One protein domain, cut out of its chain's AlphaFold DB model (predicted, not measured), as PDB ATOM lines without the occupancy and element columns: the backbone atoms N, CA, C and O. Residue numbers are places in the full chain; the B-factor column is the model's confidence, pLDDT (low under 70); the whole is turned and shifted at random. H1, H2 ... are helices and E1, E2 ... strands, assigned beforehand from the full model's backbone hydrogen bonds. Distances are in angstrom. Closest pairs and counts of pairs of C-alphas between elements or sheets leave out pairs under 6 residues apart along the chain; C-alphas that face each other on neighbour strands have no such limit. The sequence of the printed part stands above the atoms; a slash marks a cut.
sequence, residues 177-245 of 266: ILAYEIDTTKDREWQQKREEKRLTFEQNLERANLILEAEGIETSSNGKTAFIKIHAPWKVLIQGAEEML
ATOM      1  N   ILE A 177     -92.800 -40.062  50.385       96.06
ATOM      2  CA  ILE A 177     -93.715 -41.135  49.973       96.06
ATOM      3  C   ILE A 177     -94.368 -41.713  51.230       96.06
ATOM      4  O   ILE A 177     -93.666 -42.088  52.169       96.06
ATOM      5  N   LEU A 178     -95.693 -41.857  51.227       96.12
ATOM      6  CA  LEU A 178     -96.391 -42.772  52.130       96.12
ATOM      7  C   LEU A 178     -96.672 -44.075  51.387       96.12
ATOM      8  O   LEU A 178     -97.089 -44.042  50.231       96.12
ATOM      9  N   ALA A 179     -96.492 -45.205  52.062       94.81
ATOM     10  CA  ALA A 179     -96.850 -46.526  51.559       94.81
ATOM     11  C   ALA A 179     -97.824 -47.192  52.537       94.81
ATOM     12  O   ALA A 179     -97.615 -47.151  53.752       94.81
ATOM     13  N   TYR A 180     -98.882 -47.812  52.021       93.75
ATOM     14  CA  TYR A 180     -99.823 -48.597  52.818       93.75
ATOM     15  C   TYR A 180    -100.304 -49.817  52.035       93.75
ATOM     16  O   TYR A 180    -100.357 -49.807  50.809       93.75
ATOM     17  N   GLU A 181    -100.650 -50.883  52.749       91.94
ATOM     18  CA  GLU A 181    -101.092 -52.141  52.151       91.94
ATOM     19  C   GLU A 181    -102.616 -52.273  52.199       91.94
ATOM     20  O   GLU A 181    -103.242 -52.036  53.237       91.94
ATOM     21  N   ILE A 182    -103.201 -52.689  51.075       87.88
ATOM     22  CA  ILE A 182    -104.610 -53.053  50.934       87.88
ATOM     23  C   ILE A 182    -104.713 -54.573  51.080       87.88
ATOM     24  O   ILE A 182    -104.566 -55.341  50.129       87.88
ATOM     25  N   ASP A 183    -104.914 -55.015  52.318       86.69
ATOM     26  CA  ASP A 183    -104.828 -56.431  52.685       86.69
ATOM     27  C   ASP A 183    -106.180 -57.160  52.547       86.69
ATOM     28  O   ASP A 183    -106.864 -57.437  53.533       86.69
ATOM     29  N   THR A 184    -106.594 -57.458  51.310       84.06
ATOM     30  CA  THR A 184    -107.926 -58.012  50.950       84.06
ATOM     31  C   THR A 184    -108.330 -59.323  51.648       84.06
ATOM     32  O   THR A 184    -109.448 -59.796  51.459       84.06
ATOM     33  N   THR A 185    -107.444 -59.905  52.458       89.38
ATOM     34  CA  THR A 185    -107.694 -61.072  53.315       89.38
ATOM     35  C   THR A 185    -108.325 -60.735  54.673       89.38
ATOM     36  O   THR A 185    -108.791 -61.641  55.360       89.38
ATOM     37  N   LYS A 186    -108.317 -59.460  55.086       91.69
ATOM     38  CA  LYS A 186    -108.845 -58.989  56.377       91.69
ATOM     39  C   LYS A 186    -110.327 -58.635  56.309       91.69
ATOM     40  O   LYS A 186    -110.834 -58.228  55.265       91.69
ATOM     41  N   ASP A 187    -110.987 -58.706  57.463       92.69
ATOM     42  CA  ASP A 187    -112.403 -58.378  57.613       92.69
ATOM     43  C   ASP A 187    -112.729 -56.943  57.179       92.69
ATOM     44  O   ASP A 187    -111.944 -56.006  57.369       92.69
ATOM     45  N   ARG A 188    -113.939 -56.753  56.642       91.12
ATOM     46  CA  ARG A 188    -114.395 -55.462  56.097       91.12
ATOM     47  C   ARG A 188    -114.304 -54.321  57.115       91.12
ATOM     48  O   ARG A 188    -113.938 -53.211  56.748       91.12
ATOM     49  N   GLU A 189    -114.603 -54.590  58.384       93.19
ATOM     50  CA  GLU A 189    -114.541 -53.594  59.463       93.19
ATOM     51  C   GLU A 189    -113.105 -53.143  59.757       93.19
ATOM     52  O   GLU A 189    -112.853 -51.956  59.975       93.19
ATOM     53  N   TRP A 190    -112.142 -54.069  59.702       92.19
ATOM     54  CA  TRP A 190    -110.722 -53.753  59.858       92.19
ATOM     55  C   TRP A 190    -110.237 -52.853  58.717       92.19
ATOM     56  O   TRP A 190    -109.536 -51.870  58.967       92.19
ATOM     57  N   GLN A 191    -110.659 -53.153  57.484       89.25
ATOM     58  CA  GLN A 191    -110.346 -52.331  56.313       89.25
ATOM     59  C   GLN A 191    -110.958 -50.936  56.429       89.25
ATOM     60  O   GLN A 191    -110.233 -49.946  56.354       89.25
ATOM     61  N   GLN A 192    -112.257 -50.850  56.721       93.06
ATOM     62  CA  GLN A 192    -112.975 -49.583  56.863       93.06
ATOM     63  C   GLN A 192    -112.339 -48.677  57.931       93.06
ATOM     64  O   GLN A 192    -112.090 -47.502  57.675       93.06
ATOM     65  N   LYS A 193    -111.978 -49.233  59.095       94.44
ATOM     66  CA  LYS A 193    -111.304 -48.498  60.180       94.44
ATOM     67  C   LYS A 193    -109.899 -48.012  59.807       94.44
ATOM     68  O   LYS A 193    -109.422 -47.011  60.346       94.44
ATOM     69  N   ARG A 194    -109.196 -48.724  58.921       93.88
ATOM     70  CA  ARG A 194    -107.871 -48.319  58.423       93.88
ATOM     71  C   ARG A 194    -107.990 -47.259  57.324       93.88
ATOM     72  O   ARG A 194    -107.198 -46.319  57.303       93.88
ATOM     73  N   GLU A 195    -109.005 -47.374  56.477       93.38
ATOM     74  CA  GLU A 195    -109.342 -46.417  55.426       93.38
ATOM     75  C   GLU A 195    -109.835 -45.071  55.979       93.38
ATOM     76  O   GLU A 195    -109.358 -44.029  55.539       93.38
ATOM     77  N   GLU A 196    -110.682 -45.067  57.009       96.06
ATOM     78  CA  GLU A 196    -111.124 -43.849  57.705       96.06
ATOM     79  C   GLU A 196    -109.938 -43.062  58.292       96.06
ATOM     80  O   GLU A 196    -109.818 -41.847  58.107       96.06
ATOM     81  N   LYS A 197    -109.004 -43.763  58.952       96.19
ATOM     82  CA  LYS A 197    -107.770 -43.162  59.484       96.19
ATOM     83  C   LYS A 197    -106.883 -42.596  58.379       96.19
ATOM     84  O   LYS A 197    -106.337 -41.507  58.544       96.19
ATOM     85  N   ARG A 198    -106.749 -43.326  57.267       95.81
ATOM     86  CA  ARG A 198    -106.004 -42.893  56.078       95.81
ATOM     87  C   ARG A 198    -106.604 -41.611  55.499       95.81
ATOM     88  O   ARG A 198    -105.885 -40.626  55.388       95.81
ATOM     89  N   LEU A 199    -107.909 -41.592  55.225       96.25
ATOM     90  CA  LEU A 199    -108.609 -40.425  54.681       96.25
ATOM     91  C   LEU A 199    -108.497 -39.210  55.615       96.25
ATOM     92  O   LEU A 199    -108.224 -38.101  55.165       96.25
ATOM     93  N   THR A 200    -108.644 -39.423  56.926       98.12
ATOM     94  CA  THR A 200    -108.445 -38.369  57.935       98.12
ATOM     95  C   THR A 200    -107.029 -37.789  57.871       98.12
ATOM     96  O   THR A 200    -106.857 -36.571  57.921       98.12
ATOM     97  N   PHE A 201    -106.008 -38.641  57.731       97.81
ATOM     98  CA  PHE A 201    -104.614 -38.208  57.624       97.81
ATOM     99  C   PHE A 201    -104.325 -37.484  56.302       97.81
ATOM    100  O   PHE A 201    -103.722 -36.416  56.332       97.81
ATOM    101  N   GLU A 202    -104.812 -37.996  55.167       97.19
ATOM    102  CA  GLU A 202    -104.716 -37.339  53.854       97.19
ATOM    103  C   GLU A 202    -105.310 -35.918  53.907       97.19
ATOM    104  O   GLU A 202    -104.617 -34.949  53.596       97.19
ATOM    105  N   GLN A 203    -106.527 -35.757  54.440       98.25
ATOM    106  CA  GLN A 203    -107.137 -34.433  54.618       98.25
ATOM    107  C   GLN A 203    -106.355 -33.525  55.584       98.25
ATOM    108  O   GLN A 203    -106.359 -32.305  55.420       98.25
ATOM    109  N   ASN A 204    -105.698 -34.076  56.611       98.25
ATOM    110  CA  ASN A 204    -104.837 -33.285  57.497       98.25
ATOM    111  C   ASN A 204    -103.621 -32.724  56.735       98.25
ATOM    112  O   ASN A 204    -103.263 -31.567  56.950       98.25
ATOM    113  N   LEU A 205    -103.023 -33.504  55.826       98.00
ATOM    114  CA  LEU A 205    -101.911 -33.058  54.976       98.00
ATOM    115  C   LEU A 205    -102.363 -31.975  53.983       98.00
ATOM    116  O   LEU A 205    -101.692 -30.951  53.849       98.00
ATOM    117  N   GLU A 206    -103.524 -32.148  53.345       97.56
ATOM    118  CA  GLU A 206    -104.104 -31.135  52.450       97.56
ATOM    119  C   GLU A 206    -104.419 -29.829  53.196       97.56
ATOM    120  O   GLU A 206    -104.083 -28.744  52.721       97.56
ATOM    121  N   ARG A 207    -104.984 -29.912  54.411       98.06
ATOM    122  CA  ARG A 207    -105.222 -28.739  55.277       98.06
ATOM    123  C   ARG A 207    -103.922 -28.077  55.758       98.06
ATOM    124  O   ARG A 207    -103.918 -26.872  55.996       98.06
ATOM    125  N   ALA A 208    -102.812 -28.815  55.819       96.94
ATOM    126  CA  ALA A 208    -101.465 -28.269  56.018       96.94
ATOM    127  C   ALA A 208    -100.850 -27.650  54.738       96.94
ATOM    128  O   ALA A 208     -99.703 -27.206  54.757       96.94
ATOM    129  N   ASN A 209    -101.609 -27.554  53.638       97.94
ATOM    130  CA  ASN A 209    -101.186 -27.061  52.320       97.94
ATOM    131  C   ASN A 209    -100.112 -27.927  51.635       97.94
ATOM    132  O   ASN A 209     -99.389 -27.441  50.760       97.94
ATOM    133  N   LEU A 210    -100.001 -29.206  52.009       98.19
ATOM    134  CA  LEU A 210     -99.208 -30.176  51.260       98.19
ATOM    135  C   LEU A 210     -99.986 -30.653  50.033       98.19
ATOM    136  O   LEU A 210    -101.214 -30.712  50.029       98.19
ATOM    137  N   ILE A 211     -99.252 -30.993  48.979       97.94
ATOM    138  CA  ILE A 211     -99.818 -31.464  47.717       97.94
ATOM    139  C   ILE A 211     -99.615 -32.974  47.635       97.94
ATOM    140  O   ILE A 211     -98.487 -33.451  47.766       97.94
ATOM    141  N   LEU A 212    -100.698 -33.710  47.382       97.69
ATOM    142  CA  LEU A 212    -100.710 -35.169  47.299       97.69
ATOM    143  C   LEU A 212    -100.918 -35.647  45.852       97.69
ATOM    144  O   LEU A 212    -101.636 -35.020  45.073       97.69
ATOM    145  N   GLU A 213    -100.311 -36.777  45.492       96.56
ATOM    146  CA  GLU A 213    -100.631 -37.556  44.289       96.56
ATOM    147  C   GLU A 213    -100.694 -39.039  44.666       96.56
ATOM    148  O   GLU A 213     -99.697 -39.628  45.083       96.56
ATOM    149  N   ALA A 214    -101.876 -39.642  44.527       93.94
ATOM    150  CA  ALA A 214    -102.079 -41.060  44.790       93.94
ATOM    151  C   ALA A 214    -101.666 -41.929  43.585       93.94
ATOM    152  O   ALA A 214    -101.967 -41.623  42.425       93.94
ATOM    153  N   GLU A 215    -101.008 -43.043  43.890       92.06
ATOM    154  CA  GLU A 215    -100.732 -44.167  42.998       92.06
ATOM    155  C   GLU A 215    -101.422 -45.400  43.586       92.06
ATOM    156  O   GLU A 215    -101.180 -45.759  44.745       92.06
ATOM    157  N   GLY A 216    -102.298 -46.041  42.814       87.50
ATOM    158  CA  GLY A 216    -102.997 -47.231  43.273       87.50
ATOM    159  C   GLY A 216    -102.103 -48.472  43.277       87.50
ATOM    160  O   GLY A 216    -100.928 -48.453  42.892       87.50
ATOM    161  N   ILE A 217    -102.684 -49.589  43.717       89.31
ATOM    162  CA  ILE A 217    -101.993 -50.883  43.806       89.31
ATOM    163  C   ILE A 217    -101.488 -51.393  42.449       89.31
ATOM    164  O   ILE A 217    -100.546 -52.181  42.413       89.31
ATOM    165  N   GLU A 218    -102.055 -50.919  41.336       84.94
ATOM    166  CA  GLU A 218    -101.628 -51.224  39.967       84.94
ATOM    167  C   GLU A 218    -100.203 -50.761  39.636       84.94
ATOM    168  O   GLU A 218     -99.572 -51.329  38.744       84.94
ATOM    169  N   THR A 219     -99.688 -49.761  40.358       81.94
ATOM    170  CA  THR A 219     -98.315 -49.252  40.211       81.94
ATOM    171  C   THR A 219     -97.313 -50.068  41.045       81.94
ATOM    172  O   THR A 219     -96.104 -49.967  40.843       81.94
ATOM    173  N   SER A 220     -97.785 -50.917  41.968       84.62
ATOM    174  CA  SER A 220     -96.930 -51.728  42.842       84.62
ATOM    175  C   SER A 220     -96.548 -53.079  42.239       84.62
ATOM    176  O   SER A 220     -97.357 -53.768  41.622       84.62
ATOM    177  N   SER A 221     -95.312 -53.515  42.491       83.81
ATOM    178  CA  SER A 221     -94.819 -54.834  42.067       83.81
ATOM    179  C   SER A 221     -95.488 -56.004  42.798       83.81
ATOM    180  O   SER A 221     -95.528 -57.111  42.269       83.81
ATOM    181  N   ASN A 222     -96.014 -55.771  44.004       85.00
ATOM    182  CA  ASN A 222     -96.680 -56.781  44.828       85.00
ATOM    183  C   ASN A 222     -98.214 -56.803  44.661       85.00
ATOM    184  O   ASN A 222     -98.866 -57.678  45.230       85.00
ATOM    185  N   GLY A 223     -98.791 -55.856  43.908       86.62
ATOM    186  CA  GLY A 223    -100.234 -55.734  43.676       86.62
ATOM    187  C   GLY A 223    -101.067 -55.451  44.933       86.62
ATOM    188  O   GLY A 223    -102.275 -55.684  44.916       86.62
ATOM    189  N   LYS A 224    -100.439 -55.007  46.029       90.00
ATOM    190  CA  LYS A 224    -101.079 -54.817  47.346       90.00
ATOM    191  C   LYS A 224    -100.733 -53.494  48.015       90.00
ATOM    192  O   LYS A 224    -101.517 -53.023  48.835       90.00
ATOM    193  N   THR A 225     -99.583 -52.901  47.712       92.31
ATOM    194  CA  THR A 225     -99.181 -51.613  48.286       92.31
ATOM    195  C   THR A 225     -99.672 -50.476  47.402       92.31
ATOM    196  O   THR A 225     -99.420 -50.474  46.207       92.31
ATOM    197  N   ALA A 226    -100.353 -49.493  47.976       93.19
ATOM    198  CA  ALA A 226    -100.627 -48.223  47.318       93.19
ATOM    199  C   ALA A 226     -99.718 -47.137  47.907       93.19
ATOM    200  O   ALA A 226     -99.265 -47.236  49.056       93.19
ATOM    201  N   PHE A 227     -99.432 -46.111  47.108       94.44
ATOM    202  CA  PHE A 227     -98.490 -45.053  47.459       94.44
ATOM    203  C   PHE A 227     -99.139 -43.675  47.357       94.44
ATOM    204  O   PHE A 227     -99.991 -43.429  46.506       94.44
ATOM    205  N   ILE A 228     -98.705 -42.750  48.208       96.44
ATOM    206  CA  ILE A 228     -99.052 -41.329  48.111       96.44
ATOM    207  C   ILE A 228     -97.744 -40.559  48.024       96.44
ATOM    208  O   ILE A 228     -96.954 -40.561  48.970       96.44
ATOM    209  N   LYS A 229     -97.514 -39.907  46.886       96.56
ATOM    210  CA  LYS A 229     -96.437 -38.935  46.723       96.56
ATOM    211  C   LYS A 229     -96.861 -37.634  47.390       96.56
ATOM    212  O   LYS A 229     -97.983 -37.172  47.191       96.56
ATOM    213  N   ILE A 230     -95.955 -37.038  48.152       98.25
ATOM    214  CA  ILE A 230     -96.149 -35.756  48.826       98.25
ATOM    215  C   ILE A 230     -95.138 -34.762  48.269       98.25
ATOM    216  O   ILE A 230     -93.943 -35.057  48.196       98.25
ATOM    217  N   HIS A 231     -95.618 -33.571  47.929       98.25
ATOM    218  CA  HIS A 231     -94.798 -32.405  47.644       98.25
ATOM    219  C   HIS A 231     -95.127 -31.280  48.632       98.25
ATOM    220  O   HIS A 231     -96.299 -30.973  48.867       98.25
ATOM    221  N   ALA A 232     -94.092 -30.646  49.182       98.00
ATOM    222  CA  ALA A 232     -94.203 -29.469  50.031       98.00
ATOM    223  C   ALA A 232     -93.976 -28.186  49.204       98.00
ATOM    224  O   ALA A 232     -92.852 -27.925  48.761       98.00
ATOM    225  N   PRO A 233     -95.004 -27.339  48.998       97.62
ATOM    226  CA  PRO A 233     -94.828 -26.058  48.325       97.62
ATOM    227  C   PRO A 233     -93.835 -25.155  49.062       97.62
ATOM    228  O   PRO A 233     -93.754 -25.170  50.289       97.62
ATOM    229  N   TRP A 234     -93.154 -24.277  48.321       96.25
ATOM    230  CA  TRP A 234     -92.153 -23.342  48.859       96.25
ATOM    231  C   TRP A 234     -92.619 -22.566  50.107       96.25
ATOM    232  O   TRP A 234     -91.853 -22.406  51.050       96.25
ATOM    233  N   LYS A 235     -93.893 -22.148  50.156       97.19
ATOM    234  CA  LYS A 235     -94.481 -21.467  51.323       97.19
ATOM    235  C   LYS A 235     -94.476 -22.339  52.590       97.19
ATOM    236  O   LYS A 235     -94.171 -21.830  53.662       97.19
ATOM    237  N   VAL A 236     -94.784 -23.631  52.460       97.56
ATOM    238  CA  VAL A 236     -94.781 -24.597  53.574       97.56
ATOM    239  C   VAL A 236     -93.346 -24.886  54.020       97.56
ATOM    240  O   VAL A 236     -93.069 -24.928  55.214       97.56
ATOM    241  N   LEU A 237     -92.412 -25.004  53.068       96.56
ATOM    242  CA  LEU A 237     -90.988 -25.187  53.365       96.56
ATOM    243  C   LEU A 237     -90.378 -23.992  54.116       96.56
ATOM    244  O   LEU A 237     -89.585 -24.211  55.028       96.56
ATOM    245  N   ILE A 238     -90.753 -22.752  53.772       96.94
ATOM    246  CA  ILE A 238     -90.338 -21.559  54.531       96.94
ATOM    247  C   ILE A 238     -90.868 -21.631  55.963       96.94
ATOM    248  O   ILE A 238     -90.072 -21.532  56.890       96.94
ATOM    249  N   GLN A 239     -92.173 -21.850  56.146       97.12
ATOM    250  CA  GLN A 239     -92.778 -21.902  57.479       97.12
ATOM    251  C   GLN A 239     -92.107 -22.971  58.360       97.12
ATOM    252  O   GLN A 239     -91.695 -22.676  59.478       97.12
ATOM    253  N   GLY A 240     -91.907 -24.186  57.838       96.25
ATOM    254  CA  GLY A 240     -91.192 -25.237  58.566       96.25
ATOM    255  C   GLY A 240     -89.736 -24.869  58.881       96.25
ATOM    256  O   GLY A 240     -89.238 -25.190  59.955       96.25
ATOM    257  N   ALA A 241     -89.047 -24.151  57.987       96.81
ATOM    258  CA  ALA A 241     -87.690 -23.660  58.234       96.81
ATOM    259  C   ALA A 241     -87.629 -22.560  59.307       96.81
ATOM    260  O   ALA A 241     -86.663 -22.521  60.071       96.81
ATOM    261  N   GLU A 242     -88.643 -21.695  59.373       96.50
ATOM    262  CA  GLU A 242     -88.807 -20.663  60.401       96.50
ATOM    263  C   GLU A 242     -89.105 -21.297  61.767       96.50
ATOM    264  O   GLU A 242     -88.406 -21.007  62.737       96.50
ATOM    265  N   GLU A 243     -90.060 -22.230  61.837       97.00
ATOM    266  CA  GLU A 243     -90.416 -22.974  63.057       97.00
ATOM    267  C   GLU A 243     -89.243 -23.815  63.593       97.00
ATOM    268  O   GLU A 243     -89.005 -23.862  64.801       97.00
ATOM    269  N   MET A 244     -88.457 -24.433  62.704       96.81
ATOM    270  CA  MET A 244     -87.251 -25.196  63.058       96.81
ATOM    271  C   MET A 244     -85.989 -24.328  63.239       96.81
ATOM    272  O   MET A 244     -84.917 -24.872  63.519       96.81
ATOM    273  N   LEU A 245     -86.081 -23.003  63.063       96.25
ATOM    274  CA  LEU A 245     -84.965 -22.045  63.139       96.25
ATOM    275  C   LEU A 245     -83.735 -22.461  62.298       96.25
ATOM    276  O   LEU A 245     -82.580 -22.315  62.721       96.25
TER     277      LEU A 245
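Overview. This is residues 177 to 245 of the 266 residues of the protein "Anoctamin-5" of Stylophora pistillata (UniProt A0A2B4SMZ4). What is the shape? A small antiparallel sheet, E1 - E3 - E2, has long helix H1 folded back loosely alongside, and short helix H2 lies beyond the end of E3. What makes it up? The 69 printed residues run E1, H1, E2, E3, H2, of mixed class, loose with radius of gyration of the C-alphas 14.9 A, spanning 46 by 26 by 16 A.

Arrangement. How do the strands pair? Inner strand E3, residues 225 to 231, is antiparallel to E1, residues 177 to 181, at 160 degrees, with N 178 and O 228 2.9 A apart. It forms a hairpin with E2, residues 211 to 215, at 157 degrees, with N 213 and O 229 2.9 A apart. Where are the helices? H1, residues 188 to 207, only grazes the sheet; its closest C-alphas to E2 are Glu 206 and Leu 212, 7.4 A. E1, H1, E2 form a split strand-helix-strand unit, two same-way strands joined through a helix with E3 between them, its crossover right-handed. H2, residues 234 to 243, is not on the sheet and apart from H1. Every O i to N i+4 pair is within hydrogen-bond range in H2, 15 of 16 in H1.

Along the chain. Where are the ends? C-alpha 177 opens E1 at (-93.715, -41.135, 49.973); C-alpha 243 ends H2 at (-90.416, -22.974, 63.057). How long are H1 and E3? They measure 28.3 A and 19.7 A.

Size, cuts and confidence. How large is it? The farthest C-alphas, Thr 185 and Leu 245, are 46.2 A apart. Any cut, long link or doubt? The printed part has no cut and no long link, and no printed residue is under 70 in pLDDT.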